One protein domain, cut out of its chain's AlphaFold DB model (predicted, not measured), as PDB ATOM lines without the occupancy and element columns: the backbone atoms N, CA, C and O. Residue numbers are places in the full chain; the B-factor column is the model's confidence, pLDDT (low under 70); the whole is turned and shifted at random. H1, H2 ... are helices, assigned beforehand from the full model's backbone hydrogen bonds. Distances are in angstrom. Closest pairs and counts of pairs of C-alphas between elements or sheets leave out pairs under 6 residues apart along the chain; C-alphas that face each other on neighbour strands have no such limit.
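This is residues 118 to 199 of the 354 residues of the protein "PatB protein" of Symbiodinium sp. CCMP2456 (UniProt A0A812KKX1). The chain winds as a small solenoid of eight short helices round one long axis, with H1 at one end and H8 at the other. Along this rod each helix from H2 to H6 meets the second helix after it, and the helices cross rather than run side by side; residues 193 to 199 trail after H8. The printed part has 82 residues, 48 of them in the named helices H1 to H8 in chain order, with no named strand: the class is all helix. It is compact, with a radius of gyration of the C-alphas of 12.9 A, and spans 39 by 18 by 17 A.

H1, residues 118 to 122, is close to but not clearly touching H3, residues 137 to 142; their closest C-alphas, of Ala 118 and Gln 142, are 7.5 A apart. H2, residues 127 to 132, touches H4, residues 147 to 152, the same way at a steep tilt of 55 degrees, closest at the C-alphas of Ala 127 and Val 150, 5.7 A. H3 and H4 form a helical hairpin, opposite ways at 43 degrees, and only just touch, with 3 pairs of C-alphas within 8 A, the closest being Ala 137 and Val 150 at 7.2 A. H3 touches H5, residues 157 to 163, with the C-alphas of Gln 138 and Ala 163 closest at 4.0 A. H4 is the hub, touching four helices; one is H6, residues 167 to 172, with the C-alphas of Ala 147 and Asp 169 closest at 5.8 A. H5 touches H7, residues 177 to 182, at a steep tilt of 62 degrees, closest at the C-alphas of Pro 157 and Ala 180, 6.3 A. H6 touches H8, residues 187 to 192, at a steep tilt of 63 degrees, closest at the C-alphas of Ala 167 and Glu 189, 6.0 A. H1 and H8 are apart. Every O i to N i+4 pair is within hydrogen-bond range in H1, H2, H3, H4, H5, H7 and H8; in H6 it is 1 of 2.

H1 begins at C-alpha 118 (77.911, 90.718, 24.051) and is 6.4 A from first to last C-alpha. H2, H3 and H7 are each 8.7 A long, H4 8.8 A, H6 9.1 A and H8 8.6 A. H5, the longest with 7 residues, measures 9.7 A and begins at C-alpha 157 (91.402, 77.363, 34.392). H8 ends at C-alpha 192 (94.167, 87.416, 48.102).

The two C-alphas farthest apart, of Asp 119 and Ile 198, are 39.9 A apart. The printed part has no cut, and each link between successive helices is tight. The mean pLDDT of the printed part is 74.7; it is under 70 at residues 167 to 168, 170 to 178 and 187 to 199.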
ATOM      1  N   ALA A 118      78.876  90.170  23.097       81.19
ATOM      2  CA  ALA A 118      77.911  90.718  24.051       81.19
ATOM      3  C   ALA A 118      76.471  90.631  23.514       81.19
ATOM      4  O   ALA A 118      75.567  90.217  24.240       81.19
ATOM      5  N   ASP A 119      76.257  90.923  22.226       82.50
ATOM      6  CA  ASP A 119      74.946  90.794  21.571       82.50
ATOM      7  C   ASP A 119      74.467  89.332  21.564       82.50
ATOM      8  O   ASP A 119      73.291  89.044  21.806       82.50
ATOM      9  N   LEU A 120      75.393  88.385  21.372       82.00
ATOM     10  CA  LEU A 120      75.124  86.949  21.501       82.00
ATOM     11  C   LEU A 120      74.745  86.557  22.943       82.00
ATOM     12  O   LEU A 120      73.855  85.720  23.129       82.00
ATOM     13  N   LYS A 121      75.335  87.193  23.967       81.94
ATOM     14  CA  LYS A 121      74.903  87.013  25.364       81.94
ATOM     15  C   LYS A 121      73.472  87.519  25.579       81.94
ATOM     16  O   LYS A 121      72.660  86.797  26.154       81.94
ATOM     17  N   PHE A 122      73.115  88.693  25.048       79.56
ATOM     18  CA  PHE A 122      71.733  89.205  25.092       79.56
ATOM     19  C   PHE A 122      70.731  88.326  24.317       79.56
ATOM     20  O   PHE A 122      69.570  88.221  24.708       79.56
ATOM     21  N   ALA A 123      71.174  87.625  23.269       78.88
ATOM     22  CA  ALA A 123      70.385  86.611  22.558       78.88
ATOM     23  C   ALA A 123      70.219  85.278  23.329       78.88
ATOM     24  O   ALA A 123      69.522  84.361  22.871       78.88
ATOM     25  N   GLY A 124      70.861  85.154  24.495       79.50
ATOM     26  CA  GLY A 124      70.803  83.987  25.369       79.50
ATOM     27  C   GLY A 124      71.581  82.774  24.857       79.50
ATOM     28  O   GLY A 124      71.186  81.644  25.166       79.50
ATOM     29  N   PHE A 125      72.617  82.960  24.032       82.38
ATOM     30  CA  PHE A 125      73.568  81.882  23.741       82.38
ATOM     31  C   PHE A 125      74.378  81.562  25.001       82.38
ATOM     32  O   PHE A 125      74.835  82.467  25.700       82.38
ATOM     33  N   SER A 126      74.554  80.275  25.307       83.69
ATOM     34  CA  SER A 126      75.416  79.858  26.417       83.69
ATOM     35  C   SER A 126      76.884  79.872  25.991       83.69
ATOM     36  O   SER A 126      77.202  79.622  24.828       83.69
ATOM     37  N   ALA A 127      77.802  80.090  26.934       82.81
ATOM     38  CA  ALA A 127      79.237  80.016  26.648       82.81
ATOM     39  C   ALA A 127      79.669  78.634  26.100       82.81
ATOM     40  O   ALA A 127      80.656  78.556  25.375       82.81
ATOM     41  N   ALA A 128      78.907  77.564  26.377       83.12
ATOM     42  CA  ALA A 128      79.108  76.239  25.784       83.12
ATOM     43  C   ALA A 128      78.870  76.244  24.262       83.12
ATOM     44  O   ALA A 128      79.740  75.819  23.510       83.12
ATOM     45  N   GLN A 129      77.748  76.817  23.808       83.25
ATOM     46  CA  GLN A 129      77.427  76.963  22.379       83.25
ATOM     47  C   GLN A 129      78.459  77.848  21.665       83.25
ATOM     48  O   GLN A 129      78.872  77.566  20.546       83.25
ATOM     49  N   LEU A 130      78.929  78.900  22.338       83.88
ATOM     50  CA  LEU A 130      79.994  79.755  21.812       83.88
ATOM     51  C   LEU A 130      81.340  79.003  21.729       83.88
ATOM     52  O   LEU A 130      82.076  79.166  20.761       83.88
ATOM     53  N   LYS A 131      81.662  78.129  22.687       83.56
ATOM     54  CA  LYS A 131      82.868  77.291  22.630       83.56
ATOM     55  C   LYS A 131      82.831  76.281  21.479       83.56
ATOM     56  O   LYS A 131      83.843  76.107  20.805       83.56
ATOM     57  N   GLU A 132      81.689  75.630  21.253       82.12
ATOM     58  CA  GLU A 132      81.483  74.695  20.132       82.12
ATOM     59  C   GLU A 132      81.715  75.383  18.775       82.12
ATOM     60  O   GLU A 132      82.330  74.806  17.881       82.12
ATOM     61  N   GLU A 133      81.325  76.655  18.661       82.50
ATOM     62  CA  GLU A 133      81.512  77.504  17.473       82.50
ATOM     63  C   GLU A 133      82.885  78.223  17.446       82.50
ATOM     64  O   GLU A 133      83.108  79.144  16.657       82.50
ATOM     65  N   GLY A 134      83.831  77.814  18.301       80.44
ATOM     66  CA  GLY A 134      85.226  78.262  18.263       80.44
ATOM     67  C   GLY A 134      85.505  79.645  18.867       80.44
ATOM     68  O   GLY A 134      86.508  80.266  18.514       80.44
ATOM     69  N   PHE A 135      84.654  80.156  19.761       82.75
ATOM     70  CA  PHE A 135      84.987  81.347  20.551       82.75
ATOM     71  C   PHE A 135      85.984  81.031  21.672       82.75
ATOM     72  O   PHE A 135      85.903  80.012  22.356       82.75
ATOM     73  N   SER A 136      86.915  81.956  21.887       85.00
ATOM     74  CA  SER A 136      87.905  81.916  22.958       85.00
ATOM     75  C   SER A 136      87.345  82.428  24.291       85.00
ATOM     76  O   SER A 136      86.457  83.284  24.337       85.00
ATOM     77  N   ALA A 137      87.940  81.987  25.404       82.50
ATOM     78  CA  ALA A 137      87.627  82.518  26.733       82.50
ATOM     79  C   ALA A 137      87.862  84.044  26.844       82.50
ATOM     80  O   ALA A 137      87.214  84.710  27.650       82.50
ATOM     81  N   GLN A 138      88.750  84.616  26.020       84.62
ATOM     82  CA  GLN A 138      89.027  86.055  25.991       84.62
ATOM     83  C   GLN A 138      87.885  86.852  25.341       84.62
ATOM     84  O   GLN A 138      87.477  87.876  25.888       84.62
ATOM     85  N   GLU A 139      87.323  86.367  24.231       84.44
ATOM     86  CA  GLU A 139      86.124  86.951  23.607       84.44
ATOM     87  C   GLU A 139      84.904  86.847  24.539       84.44
ATOM     88  O   GLU A 139      84.144  87.806  24.686       84.44
ATOM     89  N   LEU A 140      84.749  85.715  25.238       84.88
ATOM     90  CA  LEU A 140      83.700  85.523  26.247       84.88
ATOM     91  C   LEU A 140      83.836  86.510  27.418       84.88
ATOM     92  O   LEU A 140      82.846  87.104  27.849       84.88
ATOM     93  N   ARG A 141      85.061  86.764  27.892       84.19
ATOM     94  CA  ARG A 141      85.308  87.776  28.927       84.19
ATOM     95  C   ARG A 141      84.983  89.191  28.451       84.19
ATOM     96  O   ARG A 141      84.398  89.959  29.210       84.19
ATOM     97  N   GLN A 142      85.317  89.537  27.205       83.50
ATOM     98  CA  GLN A 142      84.973  90.840  26.616       83.50
ATOM     99  C   GLN A 142      83.453  91.041  26.489       83.50
ATOM    100  O   GLN A 142      82.970  92.158  26.655       83.50
ATOM    101  N   ALA A 143      82.692  89.964  26.287       81.38
ATOM    102  CA  ALA A 143      81.229  89.962  26.338       81.38
ATOM    103  C   ALA A 143      80.622  89.978  27.754       81.38
ATOM    104  O   ALA A 143      79.401  89.915  27.901       81.38
ATOM    105  N   GLY A 144      81.444  90.019  28.806       81.12
ATOM    106  CA  GLY A 144      80.967  89.984  30.185       81.12
ATOM    107  C   GLY A 144      80.343  88.644  30.588       81.12
ATOM    108  O   GLY A 144      79.432  88.619  31.419       81.12
ATOM    109  N   PHE A 145      80.785  87.516  30.016       83.50
ATOM    110  CA  PHE A 145      80.507  86.213  30.627       83.50
ATOM    111  C   PHE A 145      81.249  86.097  31.965       83.50
ATOM    112  O   PHE A 145      82.436  86.416  32.071       83.50
ATOM    113  N   LEU A 146      80.539  85.649  32.996       82.50
ATOM    114  CA  LEU A 146      81.099  85.324  34.300       82.50
ATOM    115  C   LEU A 146      81.966  84.074  34.163       82.50
ATOM    116  O   LEU A 146      81.641  83.168  33.397       82.50
ATOM    117  N   ALA A 147      83.043  83.984  34.939       78.81
ATOM    118  CA  ALA A 147      83.949  82.842  34.846       78.81
ATOM    119  C   ALA A 147      83.239  81.497  35.115       78.81
ATOM    120  O   ALA A 147      83.638  80.485  34.553       78.81
ATOM    121  N   SER A 148      82.165  81.466  35.918       78.69
ATOM    122  CA  SER A 148      81.342  80.267  36.151       78.69
ATOM    123  C   SER A 148      80.541  79.837  34.916       78.69
ATOM    124  O   SER A 148      80.498  78.652  34.609       78.69
ATOM    125  N   GLU A 149      79.995  80.779  34.138       81.56
ATOM    126  CA  GLU A 149      79.349  80.476  32.846       81.56
ATOM    127  C   GLU A 149      80.359  79.833  31.870       81.56
ATOM    128  O   GLU A 149      79.999  78.989  31.051       81.56
ATOM    129  N   VAL A 150      81.635  80.216  31.981       82.00
ATOM    130  CA  VAL A 150      82.753  79.727  31.159       82.00
ATOM    131  C   VAL A 150      83.357  78.414  31.718       82.00
ATOM    132  O   VAL A 150      83.836  77.585  30.944       82.00
ATOM    133  N   GLU A 151      83.254  78.144  33.026       80.88
ATOM    134  CA  GLU A 151      83.523  76.823  33.631       80.88
ATOM    135  C   GLU A 151      82.474  75.787  33.205       80.88
ATOM    136  O   GLU A 151      82.839  74.687  32.797       80.88
ATOM    137  N   ASP A 152      81.183  76.138  33.216       80.19
ATOM    138  CA  ASP A 152      80.107  75.244  32.760       80.19
ATOM    139  C   ASP A 152      80.169  74.969  31.243       80.19
ATOM    140  O   ASP A 152      79.736  73.914  30.778       80.19
ATOM    141  N   ALA A 153      80.793  75.861  30.465       81.75
ATOM    142  CA  ALA A 153      81.202  75.605  29.078       81.75
ATOM    143  C   ALA A 153      82.414  74.649  28.951       81.75
ATOM    144  O   ALA A 153      82.814  74.255  27.851       81.75
ATOM    145  N   GLY A 154      83.028  74.267  30.069       79.06
ATOM    146  CA  GLY A 154      84.159  73.351  30.142       79.06
ATOM    147  C   GLY A 154      85.468  73.938  29.619       79.06
ATOM    148  O   GLY A 154      86.261  73.193  29.040       79.06
ATOM    149  N   PHE A 155      85.695  75.252  29.718       81.75
ATOM    150  CA  PHE A 155      87.045  75.801  29.537       81.75
ATOM    151  C   PHE A 155      87.938  75.420  30.723       81.75
ATOM    152  O   PHE A 155      87.467  75.209  31.840       81.75
ATOM    153  N   THR A 156      89.245  75.327  30.489       80.75
ATOM    154  CA  THR A 156      90.207  75.041  31.555       80.75
ATOM    155  C   THR A 156      90.501  76.309  32.372       80.75
ATOM    156  O   THR A 156      90.380  77.426  31.856       80.75
ATOM    157  N   PRO A 157      90.966  76.191  33.631       73.88
ATOM    158  CA  PRO A 157      91.402  77.363  34.392       73.88
ATOM    159  C   PRO A 157      92.628  78.050  33.762       73.88
ATOM    160  O   PRO A 157      92.869  79.228  34.023       73.88
ATOM    161  N   GLN A 158      93.380  77.356  32.895       79.44
ATOM    162  CA  GLN A 158      94.447  77.953  32.092       79.44
ATOM    163  C   GLN A 158      93.878  78.878  31.003       79.44
ATOM    164  O   GLN A 158      94.376  79.990  30.849       79.44
ATOM    165  N   ASP A 159      92.803  78.481  30.314       82.44
ATOM    166  CA  ASP A 159      92.113  79.333  29.330       82.44
ATOM    167  C   ASP A 159      91.522  80.586  29.992       82.44
ATOM    168  O   ASP A 159      91.662  81.696  29.479       82.44
ATOM    169  N   LEU A 160      90.911  80.420  31.172       81.06
ATOM    170  CA  LEU A 160      90.384  81.525  31.978       81.06
ATOM    171  C   LEU A 160      91.486  82.506  32.400       81.06
ATOM    172  O   LEU A 160      91.297  83.722  32.328       81.06
ATOM    173  N   ARG A 161      92.663  82.003  32.785       80.25
ATOM    174  CA  ARG A 161      93.807  82.863  33.102       80.25
ATOM    175  C   ARG A 161      94.370  83.564  31.863       80.25
ATOM    176  O   ARG A 161      94.668  84.751  31.946       80.25
ATOM    177  N   SER A 162      94.450  82.889  30.715       82.25
ATOM    178  CA  SER A 162      94.839  83.503  29.434       82.25
ATOM    179  C   SER A 162      93.855  84.584  28.972       82.25
ATOM    180  O   SER A 162      94.268  85.598  28.419       82.25
ATOM    181  N   ALA A 163      92.562  84.425  29.265       82.12
ATOM    182  CA  ALA A 163      91.555  85.471  29.088       82.12
ATOM    183  C   ALA A 163      91.705  86.640  30.085       82.12
ATOM    184  O   ALA A 163      91.166  87.727  29.859       82.12
ATOM    185  N   GLY A 164      92.431  86.439  31.187       79.94
ATOM    186  CA  GLY A 164      92.667  87.427  32.238       79.94
ATOM    187  C   GLY A 164      91.573  87.496  33.307       79.94
ATOM    188  O   GLY A 164      91.412  88.550  33.925       79.94
ATOM    189  N   TYR A 165      90.807  86.422  33.527       80.25
ATOM    190  CA  TYR A 165      89.974  86.310  34.730       80.25
ATOM    191  C   TYR A 165      90.852  86.242  35.987       80.25
ATOM    192  O   TYR A 165      91.954  85.689  35.970       80.25
ATOM    193  N   SER A 166      90.366  86.806  37.091       78.19
ATOM    194  CA  SER A 166      91.107  86.834  38.349       78.19
ATOM    195  C   SER A 166      91.024  85.503  39.104       78.19
ATOM    196  O   SER A 166      90.164  84.649  38.855       78.19
ATOM    197  N   ALA A 167      91.885  85.350  40.112       68.69
ATOM    198  CA  ALA A 167      91.769  84.258  41.074       68.69
ATOM    199  C   ALA A 167      90.457  84.330  41.888       68.69
ATOM    200  O   ALA A 167      89.955  83.295  42.316       68.69
ATOM    201  N   GLN A 168      89.871  85.522  42.085       68.94
ATOM    202  CA  GLN A 168      88.572  85.672  42.757       68.94
ATOM    203  C   GLN A 168      87.420  85.167  41.881       68.94
ATOM    204  O   GLN A 168      86.584  84.413  42.374       68.94
ATOM    205  N   ASP A 169      87.428  85.482  40.583       71.00
ATOM    206  CA  ASP A 169      86.453  84.944  39.625       71.00
ATOM    207  C   ASP A 169      86.557  83.414  39.567       71.00
ATOM    208  O   ASP A 169      85.569  82.706  39.743       71.00
ATOM    209  N   SER A 170      87.786  82.900  39.447       67.44
ATOM    210  CA  SER A 170      88.092  81.460  39.406       67.44
ATOM    211  C   SER A 170      87.644  80.696  40.664       67.44
ATOM    212  O   SER A 170      87.484  79.478  40.626       67.44
ATOM    213  N   LYS A 171      87.422  81.384  41.790       66.50
ATOM    214  CA  LYS A 171      86.898  80.787  43.027       66.50
ATOM    215  C   LYS A 171      85.377  80.599  43.004       66.50
ATOM    216  O   LYS A 171      84.874  79.710  43.688       66.50
ATOM    217  N   ALA A 172      84.648  81.408  42.232       61.06
ATOM    218  CA  ALA A 172      83.221  81.190  41.987       61.06
ATOM    219  C   ALA A 172      82.983  79.937  41.119       61.06
ATOM    220  O   ALA A 172      81.948  79.293  41.242       61.06
ATOM    221  N   CYS A 173      83.974  79.562  40.306       61.50
ATOM    222  CA  CYS A 173      83.989  78.429  39.373       61.50
ATOM    223  C   CYS A 173      84.387  77.079  39.997       61.50
ATOM    224  O   CYS A 173      85.037  76.272  39.340       61.50
ATOM    225  N   HIS A 174      84.150  76.880  41.298       63.06
ATOM    226  CA  HIS A 174      84.410  75.628  42.030       63.06
ATOM    227  C   HIS A 174      85.805  74.956  41.875       63.06
ATOM    228  O   HIS A 174      86.000  73.849  42.389       63.06
ATOM    229  N   PHE A 175      86.790  75.595  41.229       65.81
ATOM    230  CA  PHE A 175      88.082  74.989  40.910       65.81
ATOM    231  C   PHE A 175      88.859  74.640  42.176       65.81
ATOM    232  O   PHE A 175      88.897  75.398  43.150       65.81
ATOM    233  N   SER A 176      89.547  73.497  42.145       67.00
ATOM    234  CA  SER A 176      90.455  73.151  43.229       67.00
ATOM    235  C   SER A 176      91.654  74.107  43.247       67.00
ATOM    236  O   SER A 176      92.105  74.602  42.209       67.00
ATOM    237  N   ALA A 177      92.232  74.319  44.431       66.50
ATOM    238  CA  ALA A 177      93.469  75.086  44.561       66.50
ATOM    239  C   ALA A 177      94.644  74.446  43.787       66.50
ATOM    240  O   ALA A 177      95.587  75.145  43.423       66.50
ATOM    241  N   GLU A 178      94.587  73.139  43.495       67.12
ATOM    242  CA  GLU A 178      95.557  72.468  42.626       67.12
ATOM    243  C   GLU A 178      95.375  72.859  41.157       67.12
ATOM    244  O   GLU A 178      96.361  73.071  40.459       67.12
ATOM    245  N   ASP A 179      94.139  72.979  40.673       70.88
ATOM    246  CA  ASP A 179      93.857  73.318  39.272       70.88
ATOM    247  C   ASP A 179      94.104  74.804  38.992       70.88
ATOM    248  O   ASP A 179      94.656  75.157  37.949       70.88
ATOM    249  N   ALA A 180      93.841  75.671  39.974       70.44
ATOM    250  CA  ALA A 180      94.281  77.062  39.933       70.44
ATOM    251  C   ALA A 180      95.825  77.185  39.951       70.44
ATOM    252  O   ALA A 180      96.392  78.007  39.228       70.44
ATOM    253  N   LYS A 181      96.533  76.318  40.694       71.44
ATOM    254  CA  LYS A 181      98.005  76.215  40.627       71.44
ATOM    255  C   LYS A 181      98.507  75.660  39.287       71.44
ATOM    256  O   LYS A 181      99.540  76.125  38.819       71.44
ATOM    257  N   LYS A 182      97.786  74.741  38.629       73.31
ATOM    258  CA  LYS A 182      98.109  74.245  37.268       73.31
ATOM    259  C   LYS A 182      97.928  75.333  36.203       73.31
ATOM    260  O   LYS A 182      98.766  75.451  35.319       73.31
ATOM    261  N   ALA A 183      96.909  76.186  36.337       70.50
ATOM    262  CA  ALA A 183      96.789  77.425  35.559       70.50
ATOM    263  C   ALA A 183      97.900  78.452  35.879       70.50
ATOM    264  O   ALA A 183      98.126  79.403  35.127       70.50
ATOM    265  N   GLY A 184      98.619  78.264  36.989       71.06
ATOM    266  CA  GLY A 184      99.769  79.063  37.400       71.06
ATOM    267  C   GLY A 184      99.426  80.327  38.189       71.06
ATOM    268  O   GLY A 184     100.283  81.206  38.280       71.06
ATOM    269  N   PHE A 185      98.210  80.446  38.741       73.75
ATOM    270  CA  PHE A 185      97.901  81.508  39.706       73.75
ATOM    271  C   PHE A 185      98.867  81.421  40.895       73.75
ATOM    272  O   PHE A 185      99.109  80.341  41.443       73.75
ATOM    273  N   SER A 186      99.440  82.556  41.286       72.88
ATOM    274  CA  SER A 186     100.446  82.618  42.343       72.88
ATOM    275  C   SER A 186      99.842  82.369  43.727       72.88
ATOM    276  O   SER A 186      98.682  82.678  43.999       72.88
ATOM    277  N   ASP A 187     100.665  81.888  44.662       66.25
ATOM    278  CA  ASP A 187     100.263  81.738  46.067       66.25
ATOM    279  C   ASP A 187      99.841  83.062  46.734       66.25
ATOM    280  O   ASP A 187      99.175  83.031  47.766       66.25
ATOM    281  N   LEU A 188     100.197  84.218  46.161       65.94
ATOM    282  CA  LEU A 188      99.721  85.532  46.603       65.94
ATOM    283  C   LEU A 188      98.309  85.827  46.081       65.94
ATOM    284  O   LEU A 188      97.444  86.192  46.874       65.94
ATOM    285  N   GLU A 189      98.039  85.599  44.793       69.12
ATOM    286  CA  GLU A 189      96.696  85.747  44.206       69.12
ATOM    287  C   GLU A 189      95.689  84.783  44.851       69.12
ATOM    288  O   GLU A 189      94.568  85.178  45.168       69.12
ATOM    289  N   LEU A 190      96.098  83.540  45.130       68.25
ATOM    290  CA  LEU A 190      95.253  82.548  45.804       68.25
ATOM    291  C   LEU A 190      94.953  82.937  47.264       68.25
ATOM    292  O   LEU A 190      93.821  82.782  47.730       68.25
ATOM    293  N   LYS A 191      95.923  83.513  47.987       66.88
ATOM    294  CA  LYS A 191      95.690  84.077  49.331       66.88
ATOM    295  C   LYS A 191      94.792  85.318  49.278       66.88
ATOM    296  O   LYS A 191      93.870  85.412  50.082       66.88
ATOM    297  N   GLY A 192      94.991  86.215  48.310       61.50
ATOM    298  CA  GLY A 192      94.167  87.416  48.102       61.50
ATOM    299  C   GLY A 192      92.727  87.115  47.662       61.50
ATOM    300  O   GLY A 192      91.792  87.815  48.044       61.50
ATOM    301  N   ALA A 193      92.512  86.017  46.938       62.62
ATOM    302  CA  ALA A 193      91.183  85.469  46.672       62.62
ATOM    303  C   ALA A 193      90.591  84.688  47.864       62.62
ATOM    304  O   ALA A 193      89.454  84.213  47.805       62.62
ATOM    305  N   ASN A 194      91.327  84.569  48.973       61.75
ATOM    306  CA  ASN A 194      90.950  83.823  50.169       61.75
ATOM    307  C   ASN A 194      90.592  82.356  49.846       61.75
ATOM    308  O   ASN A 194      89.550  81.847  50.272       61.75
ATOM    309  N   PHE A 195      91.441  81.666  49.070       59.62
ATOM    310  CA  PHE A 195      91.454  80.196  48.984       59.62
ATOM    311  C   PHE A 195      91.972  79.608  50.309       59.62
ATOM    312  O   PHE A 195      93.050  79.021  50.390       59.62
ATOM    313  N   SER A 196      91.201  79.798  51.380       42.16
ATOM    314  CA  SER A 196      91.451  79.140  52.656       42.16
ATOM    315  C   SER A 196      91.232  77.635  52.506       42.16
ATOM    316  O   SER A 196      90.168  77.191  52.072       42.16
ATOM    317  N   VAL A 197      92.225  76.847  52.923       43.72
ATOM    318  CA  VAL A 197      92.299  75.373  52.793       43.72
ATOM    319  C   VAL A 197      91.204  74.639  53.604       43.72
ATOM    320  O   VAL A 197      91.120  73.415  53.617       43.72
ATOM    321  N   ILE A 198      90.342  75.389  54.292       44.69
ATOM    322  CA  ILE A 198      89.309  74.905  55.212       44.69
ATOM    323  C   ILE A 198      88.025  74.481  54.470       44.69
ATOM    324  O   ILE A 198      87.269  73.661  54.990       44.69
ATOM    325  N   ASN A 199      87.793  74.956  53.238       48.41
ATOM    326  CA  ASN A 199      86.656  74.537  52.410       48.41
ATOM    327  C   ASN A 199      87.135  73.895  51.097       48.41
ATOM    328  O   ASN A 199      87.455  74.587  50.139       48.41
TER     329      ASN A 199